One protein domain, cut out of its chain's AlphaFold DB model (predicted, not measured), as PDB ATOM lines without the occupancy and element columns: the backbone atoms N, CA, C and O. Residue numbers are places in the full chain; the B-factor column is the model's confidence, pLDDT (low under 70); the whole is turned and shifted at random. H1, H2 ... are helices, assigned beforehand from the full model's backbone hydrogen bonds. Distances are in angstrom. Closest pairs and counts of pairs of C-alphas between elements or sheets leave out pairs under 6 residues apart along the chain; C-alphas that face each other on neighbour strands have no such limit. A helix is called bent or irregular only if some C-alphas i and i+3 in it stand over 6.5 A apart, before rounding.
ATOM      1  N   SER A  23     393.150 237.332 175.846       97.38
ATOM      2  CA  SER A  23     393.513 236.850 174.519       97.38
ATOM      3  C   SER A  23     392.598 237.451 173.443       97.38
ATOM      4  O   SER A  23     391.440 237.781 173.722       97.38
ATOM      5  N   PRO A  24     393.064 237.559 172.184       95.88
ATOM      6  CA  PRO A  24     392.224 238.024 171.081       95.88
ATOM      7  C   PRO A  24     390.941 237.203 170.913       95.88
ATOM      8  O   PRO A  24     389.896 237.753 170.579       95.88
ATOM      9  N   GLN A  25     391.005 235.895 171.185       96.50
ATOM     10  CA  GLN A  25     389.845 235.011 171.117       96.50
ATOM     11  C   GLN A  25     388.780 235.408 172.141       96.50
ATOM     12  O   GLN A  25     387.598 235.446 171.809       96.50
ATOM     13  N   GLU A  26     389.188 235.715 173.372       96.94
ATOM     14  CA  GLU A  26     388.247 236.079 174.426       96.94
ATOM     15  C   GLU A  26     387.632 237.463 174.186       96.94
ATOM     16  O   GLU A  26     386.433 237.649 174.396       96.94
ATOM     17  N   TRP A  27     388.403 238.402 173.631       95.75
ATOM     18  CA  TRP A  27     387.863 239.673 173.141       95.75
ATOM     19  C   TRP A  27     386.866 239.480 171.999       95.75
ATOM     20  O   TRP A  27     385.789 240.067 172.033       95.75
ATOM     21  N   ASN A  28     387.166 238.618 171.027       94.62
ATOM     22  CA  ASN A  28     386.228 238.297 169.954       94.62
ATOM     23  C   ASN A  28     384.925 237.692 170.505       94.62
ATOM     24  O   ASN A  28     383.838 238.129 170.134       94.62
ATOM     25  N   ASN A  29     385.020 236.743 171.440       95.12
ATOM     26  CA  ASN A  29     383.849 236.168 172.106       95.12
ATOM     27  C   ASN A  29     383.025 237.249 172.815       95.12
ATOM     28  O   ASN A  29     381.799 237.243 172.735       95.12
ATOM     29  N   PHE A  30     383.685 238.187 173.498       95.38
ATOM     30  CA  PHE A  30     383.015 239.299 174.158       95.38
ATOM     31  C   PHE A  30     382.280 240.206 173.172       95.38
ATOM     32  O   PHE A  30     381.117 240.522 173.405       95.38
ATOM     33  N   VAL A  31     382.912 240.565 172.055       93.44
ATOM     34  CA  VAL A  31     382.289 241.377 171.005       93.44
ATOM     35  C   VAL A  31     381.032 240.694 170.454       93.44
ATOM     36  O   VAL A  31     379.995 241.340 170.347       93.44
ATOM     37  N   LEU A  32     381.072 239.379 170.210       92.12
ATOM     38  CA  LEU A  32     379.886 238.612 169.804       92.12
ATOM     39  C   LEU A  32     378.776 238.627 170.873       92.12
ATOM     40  O   LEU A  32     377.592 238.629 170.540       92.12
ATOM     41  N   ARG A  33     379.121 238.649 172.171       93.44
ATOM     42  CA  ARG A  33     378.120 238.817 173.244       93.44
ATOM     43  C   ARG A  33     377.476 240.200 173.194       93.44
ATOM     44  O   ARG A  33     376.264 240.283 173.349       93.44
ATOM     45  N   LEU A  34     378.256 241.253 172.943       91.75
ATOM     46  CA  LEU A  34     377.738 242.622 172.842       91.75
ATOM     47  C   LEU A  34     376.749 242.794 171.687       91.75
ATOM     48  O   LEU A  34     375.771 243.518 171.836       91.75
ATOM     49  N   GLU A  35     376.950 242.104 170.563       89.12
ATOM     50  CA  GLU A  35     375.988 242.128 169.450       89.12
ATOM     51  C   GLU A  35     374.613 241.584 169.849       89.12
ATOM     52  O   GLU A  35     373.586 242.096 169.406       89.12
ATOM     53  N   ASN A  36     374.593 240.574 170.721       89.38
ATOM     54  CA  ASN A  36     373.363 239.990 171.253       89.38
ATOM     55  C   ASN A  36     372.767 240.801 172.420       89.38
ATOM     56  O   ASN A  36     371.615 240.576 172.779       89.38
ATOM     57  N   ASP A  37     373.528 241.742 172.988       90.44
ATOM     58  CA  ASP A  37     373.151 242.593 174.125       90.44
ATOM     59  C   ASP A  37     373.182 244.089 173.755       90.44
ATOM     60  O   ASP A  37     373.483 244.949 174.580       90.44
ATOM     61  N   ILE A  38     372.898 244.413 172.486       88.75
ATOM     62  CA  ILE A  38     373.105 245.757 171.918       88.75
ATOM     63  C   ILE A  38     372.355 246.867 172.666       88.75
ATOM     64  O   ILE A  38     372.813 248.006 172.696       88.75
ATOM     65  N   ASP A  39     371.213 246.541 173.270       88.62
ATOM     66  CA  ASP A  39     370.370 247.461 174.039       88.62
ATOM     67  C   ASP A  39     370.366 247.132 175.544       88.62
ATOM     68  O   ASP A  39     369.549 247.679 176.286       88.62
ATOM     69  N   GLY A  40     371.246 246.234 175.997       88.88
ATOM     70  CA  GLY A  40     371.289 245.772 177.379       88.88
ATOM     71  C   GLY A  40     372.432 246.341 178.213       88.88
ATOM     72  O   GLY A  40     373.150 247.271 177.829       88.88
ATOM     73  N   GLU A  41     372.561 245.792 179.419       89.38
ATOM     74  CA  GLU A  41     373.410 246.334 180.482       89.38
ATOM     75  C   GLU A  41     374.901 246.224 180.156       89.38
ATOM     76  O   GLU A  41     375.664 247.145 180.456       89.38
ATOM     77  N   THR A  42     375.327 245.145 179.491       90.31
ATOM     78  CA  THR A  42     376.744 244.950 179.152       90.31
ATOM     79  C   THR A  42     377.200 246.009 178.163       90.31
ATOM     80  O   THR A  42     378.286 246.570 178.304       90.31
ATOM     81  N   MET A  43     376.358 246.320 177.174       90.56
ATOM     82  CA  MET A  43     376.664 247.362 176.203       90.56
ATOM     83  C   MET A  43     376.619 248.760 176.832       90.56
ATOM     84  O   MET A  43     377.455 249.604 176.505       90.56
ATOM     85  N   GLY A  44     375.701 248.994 177.776       88.88
ATOM     86  CA  GLY A  44     375.677 250.210 178.590       88.88
ATOM     87  C   GLY A  44     376.993 250.433 179.344       88.88
ATOM     88  O   GLY A  44     377.593 251.499 179.218       88.88
ATOM     89  N   LEU A  45     377.489 249.399 180.033       90.56
ATOM     90  CA  LEU A  45     378.770 249.430 180.749       90.56
ATOM     91  C   LEU A  45     379.959 249.677 179.813       90.56
ATOM     92  O   LEU A  45     380.833 250.487 180.116       90.56
ATOM     93  N   VAL A  46     379.997 249.014 178.652       91.50
ATOM     94  CA  VAL A  46     381.048 249.249 177.647       91.50
ATOM     95  C   VAL A  46     381.055 250.701 177.193       91.50
ATOM     96  O   VAL A  46     382.123 251.299 177.073       91.50
ATOM     97  N   TYR A  47     379.879 251.273 176.941       88.88
ATOM     98  CA  TYR A  47     379.781 252.659 176.509       88.88
ATOM     99  C   TYR A  47     380.191 253.642 177.615       88.88
ATOM    100  O   TYR A  47     380.895 254.614 177.340       88.88
ATOM    101  N   GLU A  48     379.820 253.370 178.867       89.88
ATOM    102  CA  GLU A  48     380.246 254.156 180.027       89.88
ATOM    103  C   GLU A  48     381.775 254.186 180.150       89.88
ATOM    104  O   GLU A  48     382.373 255.265 180.180       89.88
ATOM    105  N   PHE A  49     382.426 253.021 180.105       91.56
ATOM    106  CA  PHE A  49     383.887 252.930 180.154       91.56
ATOM    107  C   PHE A  49     384.564 253.500 178.900       91.56
ATOM    108  O   PHE A  49     385.649 254.076 178.990       91.56
ATOM    109  N   PHE A  50     383.931 253.415 177.727       89.31
ATOM    110  CA  PHE A  50     384.417 254.078 176.514       89.31
ATOM    111  C   PHE A  50     384.455 255.605 176.683       89.31
ATOM    112  O   PHE A  50     385.412 256.259 176.263       89.31
ATOM    113  N   MET A  51     383.453 256.165 177.364       89.12
ATOM    114  CA  MET A  51     383.359 257.589 177.694       89.12
ATOM    115  C   MET A  51     384.099 257.974 178.982       89.12
ATOM    116  O   MET A  51     383.994 259.124 179.416       89.12
ATOM    117  N   LYS A  52     384.867 257.056 179.580       89.88
ATOM    118  CA  LYS A  52     385.600 257.260 180.839       89.88
ATOM    119  C   LYS A  52     384.696 257.704 181.993       89.88
ATOM    120  O   LYS A  52     385.026 258.645 182.721       89.88
ATOM    121  N   SER A  53     383.505 257.106 182.079       86.19
ATOM    122  CA  SER A  53     382.470 257.423 183.071       86.19
ATOM    123  C   SER A  53     382.025 258.895 183.041       86.19
ATOM    124  O   SER A  53     381.576 259.461 184.040       86.19
ATOM    125  N   SER A  54     382.173 259.555 181.886       80.44
ATOM    126  CA  SER A  54     381.778 260.950 181.727       80.44
ATOM    127  C   SER A  54     380.258 261.093 181.661       80.44
ATOM    128  O   SER A  54     379.607 260.561 180.763       80.44
ATOM    129  N   THR A  55     379.691 261.914 182.545       67.88
ATOM    130  CA  THR A  55     378.250 262.220 182.579       67.88
ATOM    131  C   THR A  55     377.803 263.201 181.489       67.88
ATOM    132  O   THR A  55     376.632 263.563 181.434       67.88
ATOM    133  N   THR A  56     378.725 263.691 180.654       63.97
ATOM    134  CA  THR A  56     378.453 264.691 179.603       63.97
ATOM    135  C   THR A  56     378.256 264.086 178.211       63.97
ATOM    136  O   THR A  56     378.063 264.828 177.249       63.97
ATOM    137  N   GLY A  57     378.310 262.758 178.081       58.84
ATOM    138  CA  GLY A  57     378.068 262.072 176.814       58.84
ATOM    139  C   GLY A  57     376.597 262.123 176.399       58.84
ATOM    140  O   GLY A  57     375.706 261.895 177.216       58.84
ATOM    141  N   ASN A  58     376.334 262.384 175.117       63.34
ATOM    142  CA  ASN A  58     375.016 262.130 174.537       63.34
ATOM    143  C   ASN A  58     374.694 260.633 174.648       63.34
ATOM    144  O   ASN A  58     375.584 259.797 174.487       63.34
ATOM    145  N   ALA A  59     373.426 260.287 174.884       71.12
ATOM    146  CA  ALA A  59     372.994 258.894 174.860       71.12
ATOM    147  C   ALA A  59     373.298 258.289 173.476       71.12
ATOM    148  O   ALA A  59     372.753 258.733 172.467       71.12
ATOM    149  N   CYS A  60     374.194 257.303 173.428       78.19
ATOM    150  CA  CYS A  60     374.508 256.559 172.211       78.19
ATOM    151  C   CYS A  60     373.315 255.678 171.866       78.19
ATOM    152  O   CYS A  60     373.003 254.746 172.606       78.19
ATOM    153  N   ASP A  61     372.619 256.009 170.782       84.62
ATOM    154  CA  ASP A  61     371.494 255.235 170.273       84.62
ATOM    155  C   ASP A  61     371.946 253.883 169.691       84.62
ATOM    156  O   ASP A  61     373.132 253.544 169.650       84.62
ATOM    157  N   ARG A  62     370.982 253.075 169.241       87.06
ATOM    158  CA  ARG A  62     371.261 251.740 168.703       87.06
ATOM    159  C   ARG A  62     372.222 251.774 167.505       87.06
ATOM    160  O   ARG A  62     373.079 250.901 167.402       87.06
ATOM    161  N   ILE A  63     372.132 252.793 166.646       87.62
ATOM    162  CA  ILE A  63     373.009 252.954 165.472       87.62
ATOM    163  C   ILE A  63     374.442 253.250 165.921       87.62
ATOM    164  O   ILE A  63     375.392 252.634 165.433       87.62
ATOM    165  N   CYS A  64     374.608 254.144 166.894       88.38
ATOM    166  CA  CYS A  64     375.895 254.451 167.502       88.38
ATOM    167  C   CYS A  64     376.521 253.205 168.154       88.38
ATOM    168  O   CYS A  64     377.702 252.920 167.934       88.38
ATOM    169  N   ARG A  65     375.728 252.411 168.886       89.19
ATOM    170  CA  ARG A  65     376.188 251.168 169.526       89.19
ATOM    171  C   ARG A  65     376.623 250.121 168.501       89.19
ATOM    172  O   ARG A  65     377.694 249.532 168.650       89.19
ATOM    173  N   MET A  66     375.850 249.949 167.428       87.94
ATOM    174  CA  MET A  66     376.214 249.060 166.322       87.94
ATOM    175  C   MET A  66     377.487 249.529 165.620       87.94
ATOM    176  O   MET A  66     378.368 248.720 165.352       87.94
ATOM    177  N   THR A  67     377.630 250.835 165.393       88.88
ATOM    178  CA  THR A  67     378.851 251.417 164.819       88.88
ATOM    179  C   THR A  67     380.066 251.139 165.693       88.88
ATOM    180  O   THR A  67     381.113 250.740 165.182       88.88
ATOM    181  N   LEU A  68     379.937 251.286 167.014       89.06
ATOM    182  CA  LEU A  68     381.027 250.990 167.935       89.06
ATOM    183  C   LEU A  68     381.489 249.534 167.800       89.06
ATOM    184  O   LEU A  68     382.674 249.288 167.590       89.06
ATOM    185  N   ILE A  69     380.566 248.579 167.864       89.00
ATOM    186  CA  ILE A  69     380.906 247.155 167.811       89.00
ATOM    187  C   ILE A  69     381.436 246.755 166.429       89.00
ATOM    188  O   ILE A  69     382.550 246.242 166.307       89.00
ATOM    189  N   ASN A  70     380.659 247.021 165.384       83.69
ATOM    190  CA  ASN A  70     380.898 246.469 164.055       83.69
ATOM    191  C   ASN A  70     382.021 247.180 163.301       83.69
ATOM    192  O   ASN A  70     382.729 246.536 162.532       83.69
ATOM    193  N   CYS A  71     382.228 248.477 163.545       85.12
ATOM    194  CA  CYS A  71     383.277 249.236 162.868       85.12
ATOM    195  C   CYS A  71     384.512 249.485 163.718       85.12
ATOM    196  O   CYS A  71     385.617 249.394 163.200       85.12
ATOM    197  N   ASN A  72     384.358 249.816 165.000       87.06
ATOM    198  CA  ASN A  72     385.517 250.221 165.798       87.06
ATOM    199  C   ASN A  72     386.183 249.033 166.496       87.06
ATOM    200  O   ASN A  72     387.401 249.038 166.654       87.06
ATOM    201  N   LEU A  73     385.413 248.023 166.918       90.06
ATOM    202  CA  LEU A  73     385.961 246.880 167.657       90.06
ATOM    203  C   LEU A  73     386.341 245.697 166.759       90.06
ATOM    204  O   LEU A  73     387.324 245.017 167.047       90.06
ATOM    205  N   LYS A  74     385.601 245.445 165.670       89.00
ATOM    206  CA  LYS A  74     385.883 244.322 164.752       89.00
ATOM    207  C   LYS A  74     386.925 244.634 163.679       89.00
ATOM    208  O   LYS A  74     387.590 243.719 163.193       89.00
ATOM    209  N   THR A  75     387.107 245.903 163.322       88.06
ATOM    210  CA  THR A  75     387.995 246.294 162.225       88.06
ATOM    211  C   THR A  75     389.323 246.832 162.744       88.06
ATOM    212  O   THR A  75     389.419 247.957 163.221       88.06
ATOM    213  N   ALA A  76     390.392 246.051 162.573       87.62
ATOM    214  CA  ALA A  76     391.763 246.515 162.819       87.62
ATOM    215  C   ALA A  76     392.435 247.102 161.562       87.62
ATOM    216  O   ALA A  76     393.432 247.821 161.656       87.62
ATOM    217  N   ARG A  77     391.918 246.778 160.367       86.25
ATOM    218  CA  ARG A  77     392.478 247.205 159.081       86.25
ATOM    219  C   ARG A  77     391.803 248.487 158.605       86.25
ATOM    220  O   ARG A  77     390.598 248.519 158.385       86.25
ATOM    221  N   ALA A  78     392.590 249.534 158.375       84.38
ATOM    222  CA  ALA A  78     392.069 250.767 157.796       84.38
ATOM    223  C   ALA A  78     391.396 250.506 156.434       84.38
ATOM    224  O   ALA A  78     391.920 249.741 155.623       84.38
ATOM    225  N   GLN A  79     390.269 251.183 156.188       83.38
ATOM    226  CA  GLN A  79     389.456 251.084 154.962       83.38
ATOM    227  C   GLN A  79     388.798 249.717 154.711       83.38
ATOM    228  O   GLN A  79     388.219 249.512 153.647       83.38
ATOM    229  N   ASP A  80     388.848 248.795 155.671       84.12
ATOM    230  CA  ASP A  80     388.092 247.552 155.598       84.12
ATOM    231  C   ASP A  80     386.661 247.786 156.104       84.12
ATOM    232  O   ASP A  80     386.427 248.056 157.282       84.12
ATOM    233  N   THR A  81     385.699 247.742 155.187       80.62
ATOM    234  CA  THR A  81     384.284 247.987 155.482       80.62
ATOM    235  C   THR A  81     383.473 246.704 155.609       80.62
ATOM    236  O   THR A  81     382.259 246.791 155.781       80.62
ATOM    237  N   THR A  82     384.108 245.526 155.563       85.38
ATOM    238  CA  THR A  82     383.406 244.234 155.542       85.38
ATOM    239  C   THR A  82     382.470 244.053 156.736       85.38
ATOM    240  O   THR A  82     381.354 243.582 156.556       85.38
ATOM    241  N   PHE A  83     382.877 244.474 157.935       79.94
ATOM    242  CA  PHE A  83     382.032 244.379 159.133       79.94
ATOM    243  C   PHE A  83     381.106 245.591 159.323       79.94
ATOM    244  O   PHE A  83     380.115 245.504 160.037       79.94
ATOM    245  N   CYS A  84     381.385 246.712 158.657       78.19
ATOM    246  CA  CYS A  84     380.626 247.959 158.788       78.19
ATOM    247  C   CYS A  84     379.361 248.027 157.930       78.19
ATOM    248  O   CYS A  84     378.490 248.857 158.181       78.19
ATOM    249  N   SER A  85     379.263 247.208 156.883       66.25
ATOM    250  CA  SER A  85     378.191 247.304 155.887       66.25
ATOM    251  C   SER A  85     376.805 246.894 156.396       66.25
ATOM    252  O   SER A  85     375.820 247.169 155.722       66.25
ATOM    253  N   GLU A  86     376.712 246.270 157.573       61.00
ATOM    254  CA  GLU A  86     375.446 245.821 158.178       61.00
ATOM    255  C   GLU A  86     374.728 246.911 159.003       61.00
ATOM    256  O   GLU A  86     373.728 246.633 159.656       61.00
ATOM    257  N   ILE A  87     375.231 248.154 159.001       61.38
ATOM    258  CA  ILE A  87     374.665 249.279 159.777       61.38
ATOM    259  C   ILE A  87     373.647 250.112 158.953       61.38
ATOM    260  O   ILE A  87     373.129 251.113 159.444       61.38
ATOM    261  N   ILE A  88     373.341 249.710 157.710       45.53
ATOM    262  CA  ILE A  88     372.415 250.415 156.793       45.53
ATOM    263  C   ILE A  88     370.955 250.032 157.051       45.53
ATOM    264  O   ILE A  88     370.664 248.816 157.089       45.53
TER     265      ILE A  88
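Overview. This is residues 23 to 88 of the 88 residues of the protein "Hypothetical protein" of Rotaria sp. Silwood1 (UniProt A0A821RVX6). Three helices make a loose triangle, with H1 and H3 running opposite ways at a small angle and H2 set steeply to both, while the very short H4 packs on H3. H1 meets H3 with residues 31 to 35 alone, and the long link from H2 to H3 swings out past the end of H2. The printed part has 66 residues with four named helices, H1, H2, H3 and H4 in that order along the chain, and no named strand; the class is all helix. The whole is compact, with a radius of gyration of the C-alphas of 12.1 A and spans of 32 by 28 by 20 A.

Arrangement. H1, residues 24 to 36, touches H3, residues 62 to 73, with residues 31 to 35 alone; the closest C-alphas are those of Val 31 and Ile 69, 6.7 A apart. They run opposite ways at a shallow tilt of 13 degrees. H2, residues 41 to 50, is close to H1 but not clearly touching, with the C-alphas of Leu 34 and Met 43 closest at 5.9 A; these two helices run opposite ways at a steep tilt of 58 degrees. H2 is also close to H3 but not clearly touching, the closest C-alphas being those of Met 43 and Arg 65, 7.7 A apart, and they run the same way at a steep tilt of 63 degrees. H3 touches H4, residues 84 to 87, where the C-alphas of Cys 71 and Cys 84 are the closest, 5.0 A apart. H4 is apart from H1 and from H2. In H2 and H3 every O i to N i+4 pair is within hydrogen-bond range, in H1 8 of 9 are, and H4 is too short for such a pair.

Along the chain. H1 begins at C-alpha 24, at (392.224, 238.024, 171.081), and is 19.0 A long from first to last C-alpha. H2 is 14.0 A long. H3 begins at C-alpha 62, at (371.261, 251.740, 168.703), and is 15.5 A long; it is neither bent nor irregular, but only just: C-alphas 70 and 73 are 6.2 A apart. H4 is 6.2 A from first to last C-alpha, ends at C-alpha 87, at (374.665, 249.279, 159.777), and is likewise only just neither bent nor irregular.

Size, cuts and confidence. The two C-alphas farthest apart are those of Gln 25 and Thr 56, at 32.9 A. The printed part has no cut and ends at residue 88, the chain's last. The link from H1 to H2 is tight, with 4 residues; that from H2 to H3 is long, with 11; that from H3 to H4 is short, with 10. The mean pLDDT of the printed part is 85.2, and it is under 70 at residues 55 to 58 and 85 to 88.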